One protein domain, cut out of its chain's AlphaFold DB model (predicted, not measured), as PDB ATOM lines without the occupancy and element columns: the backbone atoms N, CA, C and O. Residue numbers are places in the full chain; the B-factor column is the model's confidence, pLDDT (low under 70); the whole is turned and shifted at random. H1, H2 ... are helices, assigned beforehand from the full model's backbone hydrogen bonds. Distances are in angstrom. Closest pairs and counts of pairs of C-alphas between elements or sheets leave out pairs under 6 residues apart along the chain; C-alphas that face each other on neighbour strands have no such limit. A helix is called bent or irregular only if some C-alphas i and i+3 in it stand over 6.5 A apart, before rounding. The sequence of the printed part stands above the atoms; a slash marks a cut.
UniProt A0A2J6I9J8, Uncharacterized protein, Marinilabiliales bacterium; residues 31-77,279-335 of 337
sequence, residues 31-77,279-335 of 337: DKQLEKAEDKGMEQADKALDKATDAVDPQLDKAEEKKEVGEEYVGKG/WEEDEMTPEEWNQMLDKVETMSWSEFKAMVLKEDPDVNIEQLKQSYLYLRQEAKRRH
ATOM      1  N   ASP A  31     -55.260  48.618  45.244       71.25
ATOM      2  CA  ASP A  31     -54.544  47.760  44.294       71.25
ATOM      3  C   ASP A  31     -53.042  47.701  44.643       71.25
ATOM      4  O   ASP A  31     -52.471  46.621  44.743       71.25
ATOM      5  N   LYS A  32     -52.418  48.845  44.967       73.81
ATOM      6  CA  LYS A  32     -51.003  48.911  45.381       73.81
ATOM      7  C   LYS A  32     -50.720  48.224  46.724       73.81
ATOM      8  O   LYS A  32     -49.613  47.746  46.956       73.81
ATOM      9  N   GLN A  33     -51.671  48.235  47.659       74.06
ATOM     10  CA  GLN A  33     -51.524  47.530  48.939       74.06
ATOM     11  C   GLN A  33     -51.723  46.021  48.770       74.06
ATOM     12  O   GLN A  33     -51.017  45.250  49.415       74.06
ATOM     13  N   LEU A  34     -52.639  45.616  47.886       72.44
ATOM     14  CA  LEU A  34     -52.850  44.222  47.514       72.44
ATOM     15  C   LEU A  34     -51.605  43.645  46.832       72.44
ATOM     16  O   LEU A  34     -51.118  42.610  47.260       72.44
ATOM     17  N   GLU A  35     -51.035  44.359  45.864       74.19
ATOM     18  CA  GLU A  35     -49.799  43.976  45.167       74.19
ATOM     19  C   GLU A  35     -48.628  43.769  46.143       74.19
ATOM     20  O   GLU A  35     -47.983  42.727  46.138       74.19
ATOM     21  N   LYS A  36     -48.431  44.696  47.089       79.81
ATOM     22  CA  LYS A  36     -47.416  44.547  48.148       79.81
ATOM     23  C   LYS A  36     -47.655  43.351  49.071       79.81
ATOM     24  O   LYS A  36     -46.700  42.829  49.644       79.81
ATOM     25  N   ALA A  37     -48.912  42.987  49.310       75.62
ATOM     26  CA  ALA A  37     -49.256  41.828  50.123       75.62
ATOM     27  C   ALA A  37     -49.039  40.523  49.344       75.62
ATOM     28  O   ALA A  37     -48.527  39.567  49.922       75.62
ATOM     29  N   GLU A  38     -49.364  40.508  48.048       74.06
ATOM     30  CA  GLU A  38     -49.063  39.400  47.136       74.06
ATOM     31  C   GLU A  38     -47.551  39.166  47.046       74.06
ATOM     32  O   GLU A  38     -47.112  38.050  47.301       74.06
ATOM     33  N   ASP A  39     -46.748  40.209  46.807       83.56
ATOM     34  CA  ASP A  39     -45.285  40.094  46.722       83.56
ATOM     35  C   ASP A  39     -44.682  39.494  48.002       83.56
ATOM     36  O   ASP A  39     -43.883  38.560  47.946       83.56
ATOM     37  N   LYS A  40     -45.117  39.965  49.179       81.81
ATOM     38  CA  LYS A  40     -44.677  39.404  50.467       81.81
ATOM     39  C   LYS A  40     -45.125  37.958  50.670       81.81
ATOM     40  O   LYS A  40     -44.380  37.173  51.252       81.81
ATOM     41  N   GLY A  41     -46.341  37.621  50.242       79.38
ATOM     42  CA  GLY A  41     -46.856  36.255  50.297       79.38
ATOM     43  C   GLY A  41     -46.034  35.308  49.422       79.38
ATOM     44  O   GLY A  41     -45.660  34.231  49.879       79.38
ATOM     45  N   MET A  42     -45.677  35.744  48.212       82.06
ATOM     46  CA  MET A  42     -44.835  34.980  47.292       82.06
ATOM     47  C   MET A  42     -43.397  34.847  47.801       82.06
ATOM     48  O   MET A  42     -42.826  33.770  47.700       82.06
ATOM     49  N   GLU A  43     -42.830  35.884  48.425       81.12
ATOM     50  CA  GLU A  43     -41.503  35.804  49.058       81.12
ATOM     51  C   GLU A  43     -41.477  34.796  50.223       81.12
ATOM     52  O   GLU A  43     -40.498  34.080  50.428       81.12
ATOM     53  N   GLN A  44     -42.555  34.713  51.009       79.00
ATOM     54  CA  GLN A  44     -42.672  33.714  52.076       79.00
ATOM     55  C   GLN A  44     -42.873  32.301  51.528       79.00
ATOM     56  O   GLN A  44     -42.297  31.361  52.075       79.00
ATOM     57  N   ALA A  45     -43.666  32.155  50.463       70.50
ATOM     58  CA  ALA A  45     -43.845  30.885  49.770       70.50
ATOM     59  C   ALA A  45     -42.519  30.389  49.176       70.50
ATOM     60  O   ALA A  45     -42.175  29.234  49.384       70.50
ATOM     61  N   ASP A  46     -41.746  31.276  48.547       73.81
ATOM     62  CA  ASP A  46     -40.404  31.006  48.023       73.81
ATOM     63  C   ASP A  46     -39.443  30.522  49.123       73.81
ATOM     64  O   ASP A  46     -38.831  29.470  48.994       73.81
ATOM     65  N   LYS A  47     -39.402  31.197  50.280       79.81
ATOM     66  CA  LYS A  47     -38.590  30.744  51.431       79.81
ATOM     67  C   LYS A  47     -39.041  29.397  52.003       79.81
ATOM     68  O   LYS A  47     -38.221  28.627  52.503       79.81
ATOM     69  N   ALA A  48     -40.346  29.131  52.019       73.25
ATOM     70  CA  ALA A  48     -40.883  27.850  52.480       73.25
ATOM     71  C   ALA A  48     -40.565  26.722  51.490       73.25
ATOM     72  O   ALA A  48     -40.287  25.600  51.913       73.25
ATOM     73  N   LEU A  49     -40.579  27.049  50.200       67.50
ATOM     74  CA  LEU A  49     -40.185  26.181  49.107       67.50
ATOM     75  C   LEU A  49     -38.694  25.860  49.158       67.50
ATOM     76  O   LEU A  49     -38.384  24.682  49.151       67.50
ATOM     77  N   ASP A  50     -37.800  26.836  49.350       75.88
ATOM     78  CA  ASP A  50     -36.354  26.595  49.517       75.88
ATOM     79  C   ASP A  50     -36.083  25.522  50.588       75.88
ATOM     80  O   ASP A  50     -35.351  24.561  50.372       75.88
ATOM     81  N   LYS A  51     -36.777  25.620  51.729       75.56
ATOM     82  CA  LYS A  51     -36.664  24.651  52.827       75.56
ATOM     83  C   LYS A  51     -37.203  23.256  52.475       75.56
ATOM     84  O   LYS A  51     -36.751  22.267  53.052       75.56
ATOM     85  N   ALA A  52     -38.213  23.171  51.612       64.12
ATOM     86  CA  ALA A  52     -38.769  21.904  51.142       64.12
ATOM     87  C   ALA A  52     -37.893  21.281  50.043       64.12
ATOM     88  O   ALA A  52     -37.668  20.075  50.059       64.12
ATOM     89  N   THR A  53     -37.357  22.109  49.150       61.81
ATOM     90  CA  THR A  53     -36.415  21.763  48.082       61.81
ATOM     91  C   THR A  53     -35.129  21.186  48.660       61.81
ATOM     92  O   THR A  53     -34.783  20.068  48.309       61.81
ATOM     93  N   ASP A  54     -34.539  21.796  49.693       69.81
ATOM     94  CA  ASP A  54     -33.363  21.237  50.385       69.81
ATOM     95  C   ASP A  54     -33.597  19.813  50.959       69.81
ATOM     96  O   ASP A  54     -32.650  19.069  51.213       69.81
ATOM     97  N   ALA A  55     -34.856  19.410  51.182       65.56
ATOM     98  CA  ALA A  55     -35.217  18.065  51.636       65.56
ATOM     99  C   ALA A  55     -35.524  17.078  50.488       65.56
ATOM    100  O   ALA A  55     -35.567  15.868  50.727       65.56
ATOM    101  N   VAL A  56     -35.756  17.577  49.269       57.62
ATOM    102  CA  VAL A  56     -36.208  16.818  48.089       57.62
ATOM    103  C   VAL A  56     -35.155  16.789  46.970       57.62
ATOM    104  O   VAL A  56     -35.178  15.845  46.186       57.62
ATOM    105  N   ASP A  57     -34.195  17.720  46.947       66.69
ATOM    106  CA  ASP A  57     -33.100  17.830  45.960       66.69
ATOM    107  C   ASP A  57     -32.426  16.474  45.664       66.69
ATOM    108  O   ASP A  57     -32.424  16.057  44.508       66.69
ATOM    109  N   PRO A  58     -32.037  15.645  46.662       69.94
ATOM    110  CA  PRO A  58     -31.415  14.345  46.380       69.94
ATOM    111  C   PRO A  58     -32.323  13.321  45.671       69.94
ATOM    112  O   PRO A  58     -31.860  12.248  45.274       69.94
ATOM    113  N   GLN A  59     -33.635  13.564  45.619       58.88
ATOM    114  CA  GLN A  59     -34.601  12.755  44.870       58.88
ATOM    115  C   GLN A  59     -34.883  13.335  43.482       58.88
ATOM    116  O   GLN A  59     -35.184  12.550  42.584       58.88
ATOM    117  N   LEU A  60     -34.779  14.659  43.318       62.00
ATOM    118  CA  LEU A  60     -34.886  15.348  42.031       62.00
ATOM    119  C   LEU A  60     -33.680  15.043  41.148       62.00
ATOM    120  O   LEU A  60     -33.889  14.578  40.035       62.00
ATOM    121  N   ASP A  61     -32.460  15.122  41.682       68.81
ATOM    122  CA  ASP A  61     -31.245  14.797  40.920       68.81
ATOM    123  C   ASP A  61     -31.292  13.339  40.420       68.81
ATOM    124  O   ASP A  61     -31.020  13.027  39.265       68.81
ATOM    125  N   LYS A  62     -31.783  12.414  41.259       63.62
ATOM    126  CA  LYS A  62     -32.010  11.008  40.868       63.62
ATOM    127  C   LYS A  62     -33.137  10.820  39.854       63.62
ATOM    128  O   LYS A  62     -33.210   9.762  39.225       63.62
ATOM    129  N   ALA A  63     -34.088  11.745  39.790       53.16
ATOM    130  CA  ALA A  63     -35.159  11.723  38.804       53.16
ATOM    131  C   ALA A  63     -34.671  12.294  37.467       53.16
ATOM    132  O   ALA A  63     -35.005  11.718  36.436       53.16
ATOM    133  N   GLU A  64     -33.842  13.337  37.491       64.12
ATOM    134  CA  GLU A  64     -33.172  13.928  36.327       64.12
ATOM    135  C   GLU A  64     -32.175  12.952  35.697       64.12
ATOM    136  O   GLU A  64     -32.315  12.649  34.518       64.12
ATOM    137  N   GLU A  65     -31.303  12.306  36.479       62.38
ATOM    138  CA  GLU A  65     -30.421  11.237  35.975       62.38
ATOM    139  C   GLU A  65     -31.222  10.108  35.299       62.38
ATOM    140  O   GLU A  65     -30.848   9.571  34.257       62.38
ATOM    141  N   LYS A  66     -32.370   9.724  35.876       53.47
ATOM    142  CA  LYS A  66     -33.252   8.711  35.272       53.47
ATOM    143  C   LYS A  66     -33.961   9.215  34.019       53.47
ATOM    144  O   LYS A  66     -34.270   8.394  33.155       53.47
ATOM    145  N   LYS A  67     -34.254  10.514  33.944       52.53
ATOM    146  CA  LYS A  67     -34.844  11.163  32.774       52.53
ATOM    147  C   LYS A  67     -33.838  11.172  31.628       52.53
ATOM    148  O   LYS A  67     -34.190  10.671  30.571       52.53
ATOM    149  N   GLU A  68     -32.598  11.597  31.867       59.44
ATOM    150  CA  GLU A  68     -31.514  11.576  30.872       59.44
ATOM    151  C   GLU A  68     -31.259  10.162  30.343       59.44
ATOM    152  O   GLU A  68     -31.209   9.935  29.136       59.44
ATOM    153  N   VAL A  69     -31.188   9.169  31.239       57.47
ATOM    154  CA  VAL A  69     -31.077   7.760  30.837       57.47
ATOM    155  C   VAL A  69     -32.284   7.341  29.989       57.47
ATOM    156  O   VAL A  69     -32.131   6.633  28.995       57.47
ATOM    157  N   GLY A  70     -33.492   7.775  30.357       39.16
ATOM    158  CA  GLY A  70     -34.712   7.542  29.583       39.16
ATOM    159  C   GLY A  70     -34.662   8.161  28.184       39.16
ATOM    160  O   GLY A  70     -34.980   7.475  27.215       39.16
ATOM    161  N   GLU A  71     -34.224   9.412  28.072       52.88
ATOM    162  CA  GLU A  71     -34.048  10.141  26.811       52.88
ATOM    163  C   GLU A  71     -32.989   9.471  25.921       52.88
ATOM    164  O   GLU A  71     -33.238   9.255  24.736       52.88
ATOM    165  N   GLU A  72     -31.868   9.009  26.487       57.56
ATOM    166  CA  GLU A  72     -30.847   8.243  25.758       57.56
ATOM    167  C   GLU A  72     -31.404   6.910  25.217       57.56
ATOM    168  O   GLU A  72     -31.111   6.511  24.086       57.56
ATOM    169  N   TYR A  73     -32.231   6.203  25.999       45.72
ATOM    170  CA  TYR A  73     -32.896   4.978  25.540       45.72
ATOM    171  C   TYR A  73     -33.900   5.243  24.419       45.72
ATOM    172  O   TYR A  73     -33.997   4.428  23.496       45.72
ATOM    173  N   VAL A  74     -34.632   6.358  24.488       45.97
ATOM    174  CA  VAL A  74     -35.548   6.785  23.425       45.97
ATOM    175  C   VAL A  74     -34.759   7.123  22.161       45.97
ATOM    176  O   VAL A  74     -35.067   6.556  21.117       45.97
ATOM    177  N   GLY A  75     -33.691   7.922  22.260       48.66
ATOM    178  CA  GLY A  75     -32.813   8.261  21.134       48.66
ATOM    179  C   GLY A  75     -32.232   7.023  20.442       48.66
ATOM    180  O   GLY A  75     -32.435   6.826  19.249       48.66
ATOM    181  N   LYS A  76     -31.643   6.089  21.204       58.12
ATOM    182  CA  LYS A  76     -31.155   4.804  20.656       58.12
ATOM    183  C   LYS A  76     -32.262   3.948  20.034       58.12
ATOM    184  O   LYS A  76     -31.987   3.123  19.162       58.12
ATOM    185  N   GLY A  77     -33.489   4.060  20.537       45.66
ATOM    186  CA  GLY A  77     -34.659   3.392  19.973       45.66
ATOM    187  C   GLY A  77     -35.055   3.979  18.620       45.66
ATOM    188  O   GLY A  77     -35.327   3.218  17.692       45.66
ATOM    189  N   TRP A 279     -41.944  17.675  17.262       42.94
ATOM    190  CA  TRP A 279     -41.966  18.540  18.419       42.94
ATOM    191  C   TRP A 279     -41.319  19.870  17.993       42.94
ATOM    192  O   TRP A 279     -40.167  20.141  18.295       42.94
ATOM    193  N   GLU A 280     -42.053  20.704  17.244       42.94
ATOM    194  CA  GLU A 280     -41.903  22.158  17.321       42.94
ATOM    195  C   GLU A 280     -42.393  22.531  18.732       42.94
ATOM    196  O   GLU A 280     -43.411  23.187  18.936       42.94
ATOM    197  N   GLU A 281     -41.710  22.013  19.753       43.50
ATOM    198  CA  GLU A 281     -41.427  22.851  20.888       43.50
ATOM    199  C   GLU A 281     -40.535  23.931  20.281       43.50
ATOM    200  O   GLU A 281     -39.496  23.633  19.690       43.50
ATOM    201  N   ASP A 282     -40.982  25.182  20.328       43.59
ATOM    202  CA  ASP A 282     -40.074  26.321  20.288       43.59
ATOM    203  C   ASP A 282     -39.108  26.130  21.475       43.59
ATOM    204  O   ASP A 282     -39.294  26.715  22.545       43.59
ATOM    205  N   GLU A 283     -38.148  25.209  21.342       52.91
ATOM    206  CA  GLU A 283     -37.159  24.900  22.358       52.91
ATOM    207  C   GLU A 283     -36.296  26.143  22.466       52.91
ATOM    208  O   GLU A 283     -35.417  26.423  21.647       52.91
ATOM    209  N   MET A 284     -36.616  26.941  23.480       58.28
ATOM    210  CA  MET A 284     -35.771  28.019  23.941       58.28
ATOM    211  C   MET A 284     -34.368  27.438  24.118       58.28
ATOM    212  O   MET A 284     -34.188  26.475  24.866       58.28
ATOM    213  N   THR A 285     -33.382  27.992  23.411       76.94
ATOM    214  CA  THR A 285     -32.009  27.477  23.489       76.94
ATOM    215  C   THR A 285     -31.533  27.483  24.948       76.94
ATOM    216  O   THR A 285     -31.987  28.330  25.727       76.94
ATOM    217  N   PRO A 286     -30.604  26.600  25.359       73.81
ATOM    218  CA  PRO A 286     -30.072  26.611  26.723       73.81
ATOM    219  C   PRO A 286     -29.589  28.002  27.158       73.81
ATOM    220  O   PRO A 286     -29.768  28.404  28.307       73.81
ATOM    221  N   GLU A 287     -29.025  28.784  26.236       75.81
ATOM    222  CA  GLU A 287     -28.620  30.169  26.462       75.81
ATOM    223  C   GLU A 287     -29.803  31.114  26.720       75.81
ATOM    224  O   GLU A 287     -29.742  31.930  27.641       75.81
ATOM    225  N   GLU A 288     -30.873  31.028  25.931       75.75
ATOM    226  CA  GLU A 288     -32.082  31.843  26.107       75.75
ATOM    227  C   GLU A 288     -32.839  31.463  27.383       75.75
ATOM    228  O   GLU A 288     -33.262  32.347  28.135       75.75
ATOM    229  N   TRP A 289     -32.923  30.165  27.680       77.50
ATOM    230  CA  TRP A 289     -33.491  29.644  28.921       77.50
ATOM    231  C   TRP A 289     -32.709  30.163  30.120       77.50
ATOM    232  O   TRP A 289     -33.279  30.672  31.089       77.50
ATOM    233  N   ASN A 290     -31.379  30.150  30.020       81.25
ATOM    234  CA  ASN A 290     -30.537  30.651  31.087       81.25
ATOM    235  C   ASN A 290     -30.702  32.157  31.324       81.25
ATOM    236  O   ASN A 290     -30.758  32.582  32.480       81.25
ATOM    237  N   GLN A 291     -30.848  32.949  30.259       82.62
ATOM    238  CA  GLN A 291     -31.138  34.383  30.359       82.62
ATOM    239  C   GLN A 291     -32.522  34.653  30.962       82.62
ATOM    240  O   GLN A 291     -32.691  35.611  31.723       82.62
ATOM    241  N   MET A 292     -33.518  33.824  30.639       80.94
ATOM    242  CA  MET A 292     -34.847  33.909  31.243       80.94
ATOM    243  C   MET A 292     -34.772  33.652  32.752       80.94
ATOM    244  O   MET A 292     -35.322  34.437  33.528       80.94
ATOM    245  N   LEU A 293     -34.059  32.606  33.177       82.69
ATOM    246  CA  LEU A 293     -33.900  32.262  34.589       82.69
ATOM    247  C   LEU A 293     -33.139  33.339  35.377       82.69
ATOM    248  O   LEU A 293     -33.608  33.727  36.446       82.69
ATOM    249  N   ASP A 294     -32.058  33.908  34.830       88.75
ATOM    250  CA  ASP A 294     -31.330  35.037  35.449       88.75
ATOM    251  C   ASP A 294     -32.258  36.233  35.712       88.75
ATOM    252  O   ASP A 294     -32.215  36.910  36.749       88.75
ATOM    253  N   LYS A 295     -33.138  36.497  34.746       85.31
ATOM    254  CA  LYS A 295     -34.106  37.583  34.826       85.31
ATOM    255  C   LYS A 295     -35.172  37.291  35.879       85.31
ATOM    256  O   LYS A 295     -35.485  38.179  36.663       85.31
ATOM    257  N   VAL A 296     -35.715  36.072  35.918       80.94
ATOM    258  CA  VAL A 296     -36.754  35.662  36.881       80.94
ATOM    259  C   VAL A 296     -36.214  35.596  38.312       80.94
ATOM    260  O   VAL A 296     -36.940  35.926  39.249       80.94
ATOM    261  N   GLU A 297     -34.940  35.251  38.505       86.56
ATOM    262  CA  GLU A 297     -34.311  35.182  39.830       86.56
ATOM    263  C   GLU A 297     -34.367  36.521  40.582       86.56
ATOM    264  O   GLU A 297     -34.620  36.552  41.795       86.56
ATOM    265  N   THR A 298     -34.156  37.616  39.846       88.94
ATOM    266  CA  THR A 298     -34.060  38.988  40.369       88.94
ATOM    267  C   THR A 298     -35.368  39.781  40.290       88.94
ATOM    268  O   THR A 298     -35.463  40.858  40.879       88.94
ATOM    269  N   MET A 299     -36.376  39.252  39.596       82.06
ATOM    270  CA  MET A 299     -37.666  39.900  39.354       82.06
ATOM    271  C   MET A 299     -38.634  39.725  40.524       82.06
ATOM    272  O   MET A 299     -38.673  38.670  41.158       82.06
ATOM    273  N   SER A 300     -39.474  40.730  40.793       90.06
ATOM    274  CA  SER A 300     -40.598  40.556  41.721       90.06
ATOM    275  C   SER A 300     -41.766  39.793  41.081       90.06
ATOM    276  O   SER A 300     -41.937  39.766  39.861       90.06
ATOM    277  N   TRP A 301     -42.651  39.228  41.908       84.00
ATOM    278  CA  TRP A 301     -43.889  38.609  41.422       84.00
ATOM    279  C   TRP A 301     -44.748  39.608  40.634       84.00
ATOM    280  O   TRP A 301     -45.250  39.282  39.561       84.00
ATOM    281  N   SER A 302     -44.886  40.837  41.135       84.31
ATOM    282  CA  SER A 302     -45.575  41.929  40.443       84.31
ATOM    283  C   SER A 302     -45.006  42.228  39.048       84.31
ATOM    284  O   SER A 302     -45.775  42.393  38.097       84.31
ATOM    285  N   GLU A 303     -43.681  42.243  38.892       81.31
ATOM    286  CA  GLU A 303     -43.005  42.465  37.608       81.31
ATOM    287  C   GLU A 303     -43.197  41.288  36.641       81.31
ATOM    288  O   GLU A 303     -43.533  41.502  35.474       81.31
ATOM    289  N   PHE A 304     -43.072  40.052  37.133       80.94
ATOM    290  CA  PHE A 304     -43.287  38.837  36.343       80.94
ATOM    291  C   PHE A 304     -44.737  38.726  35.862       80.94
ATOM    292  O   PHE A 304     -45.007  38.537  34.676       80.94
ATOM    293  N   LYS A 305     -45.692  38.948  36.768       84.00
ATOM    294  CA  LYS A 305     -47.127  38.953  36.473       84.00
ATOM    295  C   LYS A 305     -47.485  39.990  35.410       84.00
ATOM    296  O   LYS A 305     -48.278  39.702  34.518       84.00
ATOM    297  N   ALA A 306     -46.907  41.189  35.493       84.56
ATOM    298  CA  ALA A 306     -47.127  42.244  34.507       84.56
ATOM    299  C   ALA A 306     -46.523  41.913  33.133       84.56
ATOM    300  O   ALA A 306     -47.087  42.316  32.118       84.56
ATOM    301  N   MET A 307     -45.398  41.191  33.097       80.88
ATOM    302  CA  MET A 307     -44.777  40.724  31.857       80.88
ATOM    303  C   MET A 307     -45.660  39.701  31.145       80.88
ATOM    304  O   MET A 307     -46.010  39.921  29.990       80.88
ATOM    305  N   VAL A 308     -46.093  38.651  31.848       77.75
ATOM    306  CA  VAL A 308     -46.895  37.581  31.235       77.75
ATOM    307  C   VAL A 308     -48.281  38.081  30.830       77.75
ATOM    308  O   VAL A 308     -48.697  37.846  29.706       77.75
ATOM    309  N   LEU A 309     -48.963  38.879  31.667       78.81
ATOM    310  CA  LEU A 309     -50.285  39.437  31.323       78.81
ATOM    311  C   LEU A 309     -50.265  40.437  30.156       78.81
ATOM    312  O   LEU A 309     -51.320  40.801  29.635       78.81
ATOM    313  N   LYS A 310     -49.086  40.942  29.775       82.12
ATOM    314  CA  LYS A 310     -48.926  41.790  28.591       82.12
ATOM    315  C   LYS A 310     -48.926  40.962  27.304       82.12
ATOM    316  O   LYS A 310     -49.362  41.479  26.277       82.12
ATOM    317  N   GLU A 311     -48.418  39.736  27.363       71.75
ATOM    318  CA  GLU A 311     -48.337  38.808  26.232       71.75
ATOM    319  C   GLU A 311     -49.597  37.940  26.142       71.75
ATOM    320  O   GLU A 311     -50.172  37.822  25.062       71.75
ATOM    321  N   ASP A 312     -50.088  37.451  27.282       79.12
ATOM    322  CA  ASP A 312     -51.335  36.699  27.405       79.12
ATOM    323  C   ASP A 312     -52.209  37.252  28.553       79.12
ATOM    324  O   ASP A 312     -51.992  36.934  29.729       79.12
ATOM    325  N   PRO A 313     -53.214  38.096  28.249       88.38
ATOM    326  CA  PRO A 313     -54.071  38.707  29.261       88.38
ATOM    327  C   PRO A 313     -55.067  37.732  29.909       88.38
ATOM    328  O   PRO A 313     -55.644  38.087  30.941       88.38
ATOM    329  N   ASP A 314     -55.282  36.546  29.329       86.94
ATOM    330  CA  ASP A 314     -56.302  35.581  29.763       86.94
ATOM    331  C   ASP A 314     -55.724  34.452  30.642       86.94
ATOM    332  O   ASP A 314     -56.464  33.578  31.109       86.94
ATOM    333  N   VAL A 315     -54.417  34.491  30.934       80.56
ATOM    334  CA  VAL A 315     -53.736  33.477  31.748       80.56
ATOM    335  C   VAL A 315     -54.331  33.356  33.158       80.56
ATOM    336  O   VAL A 315     -54.639  34.334  33.854       80.56
ATOM    337  N   ASN A 316     -54.463  32.115  33.631       88.19
ATOM    338  CA  ASN A 316     -54.936  31.832  34.979       88.19
ATOM    339  C   ASN A 316     -53.896  32.277  36.023       88.19
ATOM    340  O   ASN A 316     -52.786  31.752  36.083       88.19
ATOM    341  N   ILE A 317     -54.281  33.210  36.900       79.25
ATOM    342  CA  ILE A 317     -53.387  33.806  37.908       79.25
ATOM    343  C   ILE A 317     -52.779  32.758  38.853       79.25
ATOM    344  O   ILE A 317     -51.655  32.940  39.314       79.25
ATOM    345  N   GLU A 318     -53.495  31.679  39.169       74.81
ATOM    346  CA  GLU A 318     -52.984  30.657  40.086       74.81
ATOM    347  C   GLU A 318     -51.944  29.759  39.411       74.81
ATOM    348  O   GLU A 318     -50.907  29.478  40.006       74.81
ATOM    349  N   GLN A 319     -52.163  29.405  38.141       65.38
ATOM    350  CA  GLN A 319     -51.147  28.724  37.333       65.38
ATOM    351  C   GLN A 319     -49.909  29.612  37.171       65.38
ATOM    352  O   GLN A 319     -48.793  29.152  37.374       65.38
ATOM    353  N   LEU A 320     -50.104  30.914  36.940       73.25
ATOM    354  CA  LEU A 320     -49.012  31.877  36.814       73.25
ATOM    355  C   LEU A 320     -48.150  31.977  38.085       73.25
ATOM    356  O   LEU A 320     -46.928  32.084  37.995       73.25
ATOM    357  N   LYS A 321     -48.763  31.914  39.276       74.50
ATOM    358  CA  LYS A 321     -48.026  31.871  40.553       74.50
ATOM    359  C   LYS A 321     -47.195  30.603  40.689       74.50
ATOM    360  O   LYS A 321     -46.064  30.676  41.162       74.50
ATOM    361  N   GLN A 322     -47.759  29.460  40.305       70.06
ATOM    362  CA  GLN A 322     -47.050  28.182  40.335       70.06
ATOM    363  C   GLN A 322     -45.856  28.206  39.377       70.06
ATOM    364  O   GLN A 322     -44.752  27.866  39.794       70.06
ATOM    365  N   SER A 323     -46.046  28.709  38.155       74.81
ATOM    366  CA  SER A 323     -44.970  28.888  37.174       74.81
ATOM    367  C   SER A 323     -43.870  29.822  37.683       74.81
ATOM    368  O   SER A 323     -42.696  29.499  37.558       74.81
ATOM    369  N   TYR A 324     -44.222  30.947  38.313       78.31
ATOM    370  CA  TYR A 324     -43.236  31.865  38.894       78.31
ATOM    371  C   TYR A 324     -42.395  31.215  40.000       78.31
ATOM    372  O   TYR A 324     -41.176  31.375  40.024       78.31
ATOM    373  N   LEU A 325     -43.035  30.482  40.918       75.56
ATOM    374  CA  LEU A 325     -42.325  29.788  41.997       75.56
ATOM    375  C   LEU A 325     -41.409  28.694  41.449       75.56
ATOM    376  O   LEU A 325     -40.263  28.607  41.878       75.56
ATOM    377  N   TYR A 326     -41.891  27.924  40.472       76.81
ATOM    378  CA  TYR A 326     -41.099  26.909  39.782       76.81
ATOM    379  C   TYR A 326     -39.854  27.518  39.121       76.81
ATOM    380  O   TYR A 326     -38.737  27.109  39.423       76.81
ATOM    381  N   LEU A 327     -40.021  28.566  38.309       80.00
ATOM    382  CA  LEU A 327     -38.907  29.217  37.613       80.00
ATOM    383  C   LEU A 327     -37.887  29.841  38.580       80.00
ATOM    384  O   LEU A 327     -36.689  29.814  38.309       80.00
ATOM    385  N   ARG A 328     -38.322  30.383  39.727       80.06
ATOM    386  CA  ARG A 328     -37.389  30.894  40.749       80.06
ATOM    387  C   ARG A 328     -36.621  29.789  41.463       80.06
ATOM    388  O   ARG A 328     -35.454  30.003  41.787       80.06
ATOM    389  N   GLN A 329     -37.242  28.642  41.716       79.06
ATOM    390  CA  GLN A 329     -36.532  27.484  42.261       79.06
ATOM    391  C   GLN A 329     -35.497  26.963  41.267       79.06
ATOM    392  O   GLN A 329     -34.351  26.742  41.651       79.06
ATOM    393  N   GLU A 330     -35.878  26.848  39.997       78.00
ATOM    394  CA  GLU A 330     -34.990  26.396  38.930       78.00
ATOM    395  C   GLU A 330     -33.781  27.325  38.778       78.00
ATOM    396  O   GLU A 330     -32.636  26.877  38.804       78.00
ATOM    397  N   ALA A 331     -34.012  28.643  38.755       83.25
ATOM    398  CA  ALA A 331     -32.938  29.630  38.686       83.25
ATOM    399  C   ALA A 331     -31.935  29.500  39.848       83.25
ATOM    400  O   ALA A 331     -30.729  29.596  39.623       83.25
ATOM    401  N   LYS A 332     -32.422  29.225  41.068       83.12
ATOM    402  CA  LYS A 332     -31.582  29.008  42.258       83.12
ATOM    403  C   LYS A 332     -30.810  27.687  42.217       83.12
ATOM    404  O   LYS A 332     -29.680  27.657  42.701       83.12
ATOM    405  N   ARG A 333     -31.399  26.603  41.690       77.06
ATOM    406  CA  ARG A 333     -30.742  25.282  41.610       77.06
ATOM    407  C   ARG A 333     -29.484  25.327  40.749       77.06
ATOM    408  O   ARG A 333     -28.456  24.828  41.189       77.06
ATOM    409  N   ARG A 334     -29.516  26.040  39.619       80.00
ATOM    410  CA  ARG A 334     -28.349  26.185  38.723       80.00
ATOM    411  C   ARG A 334     -27.097  26.781  39.377       80.00
ATOM    412  O   ARG A 334     -26.009  26.605  38.854       80.00
ATOM    413  N   HIS A 335     -27.236  27.531  40.474       74.56
ATOM    414  CA  HIS A 335     -26.092  28.110  41.200       74.56
ATOM    415  C   HIS A 335     -25.549  27.191  42.309       74.56
ATOM    416  O   HIS A 335     -24.576  27.556  42.972       74.56
TER     417      HIS A 335
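AT A GLANCE: This is residues 31 to 77 and 279 to 335 of the 337 residues of an uncharacterized protein of Marinilabiliales bacterium (UniProt A0A2J6I9J8). A long helix, H1, bends into an L whose first arm, H1a, packs on a small cluster of three crossed helices, while its second arm, H1b, residues 58 to 77, sticks out free. Within the cluster H4 is in the middle, with H2, H3 and H1a packed on it. The printed part has 104 residues with four named helices, H1 to H4 in order, and no named strand; the class is all helix. The whole is loose, with a radius of gyration of the C-alphas of 16.4 A, and spans 54 by 35 by 23 A.

HOW THE PARTS SIT: H1, residues 31 to 77, was assigned as one helix by its hydrogen bonds but is bent: C-alphas 55 and 58 are 7.5 A apart. Its arms H1a, residues 31 to 55, and H1b, residues 58 to 77, are about perpendicular at 81 degrees. With residues 42 to 50 alone, H1a touches the hub H4, residues 317 to 333, at a steep tilt of 46 degrees, the same way; the closest C-alphas, of Asp 46 and Leu 325, are 6.4 A apart. H2, residues 286 to 298, touches H4 with residues 293 to 297 alone, about perpendicular at 74 degrees, closest at the C-alphas of Leu 293 and Ala 331, 5.0 A. H3, residues 301 to 311, touches H1a, closest at the C-alphas of Asp 39 and Trp 301, 5.7 A, and H4, closest at those of Trp 301 and Tyr 324, 7.2 A. H1b is apart from H2, H3 and H4. Every O i to N i+4 pair is within hydrogen-bond range in H4; the counts are 20 of 21 in H1a, 15 of 16 in H1b, 8 of 9 in H2 and 6 of 7 in H3.

IN THESE COORDINATES: H1a begins at C-alpha 31, (-54.544, 47.760, 44.294), and is 36.2 A long; H1b is 28.8 A long. H2 and H3 measure 18.8 A and 15.8 A. H4, 24.5 A long, ends at C-alpha 333, (-30.742, 25.282, 41.610).

THE WHOLE: The C-alphas farthest apart, of Gln 33 and Gly 77, are 55.4 A apart. Residues 78 to 278 are not printed, and C-alphas 77 and 279 are 16.9 A apart across the cut. The links H2 to H3 and H3 to H4 are tight. The model's pLDDT is under 70 at residues 49, 52 to 77, 279 to 284 and 319.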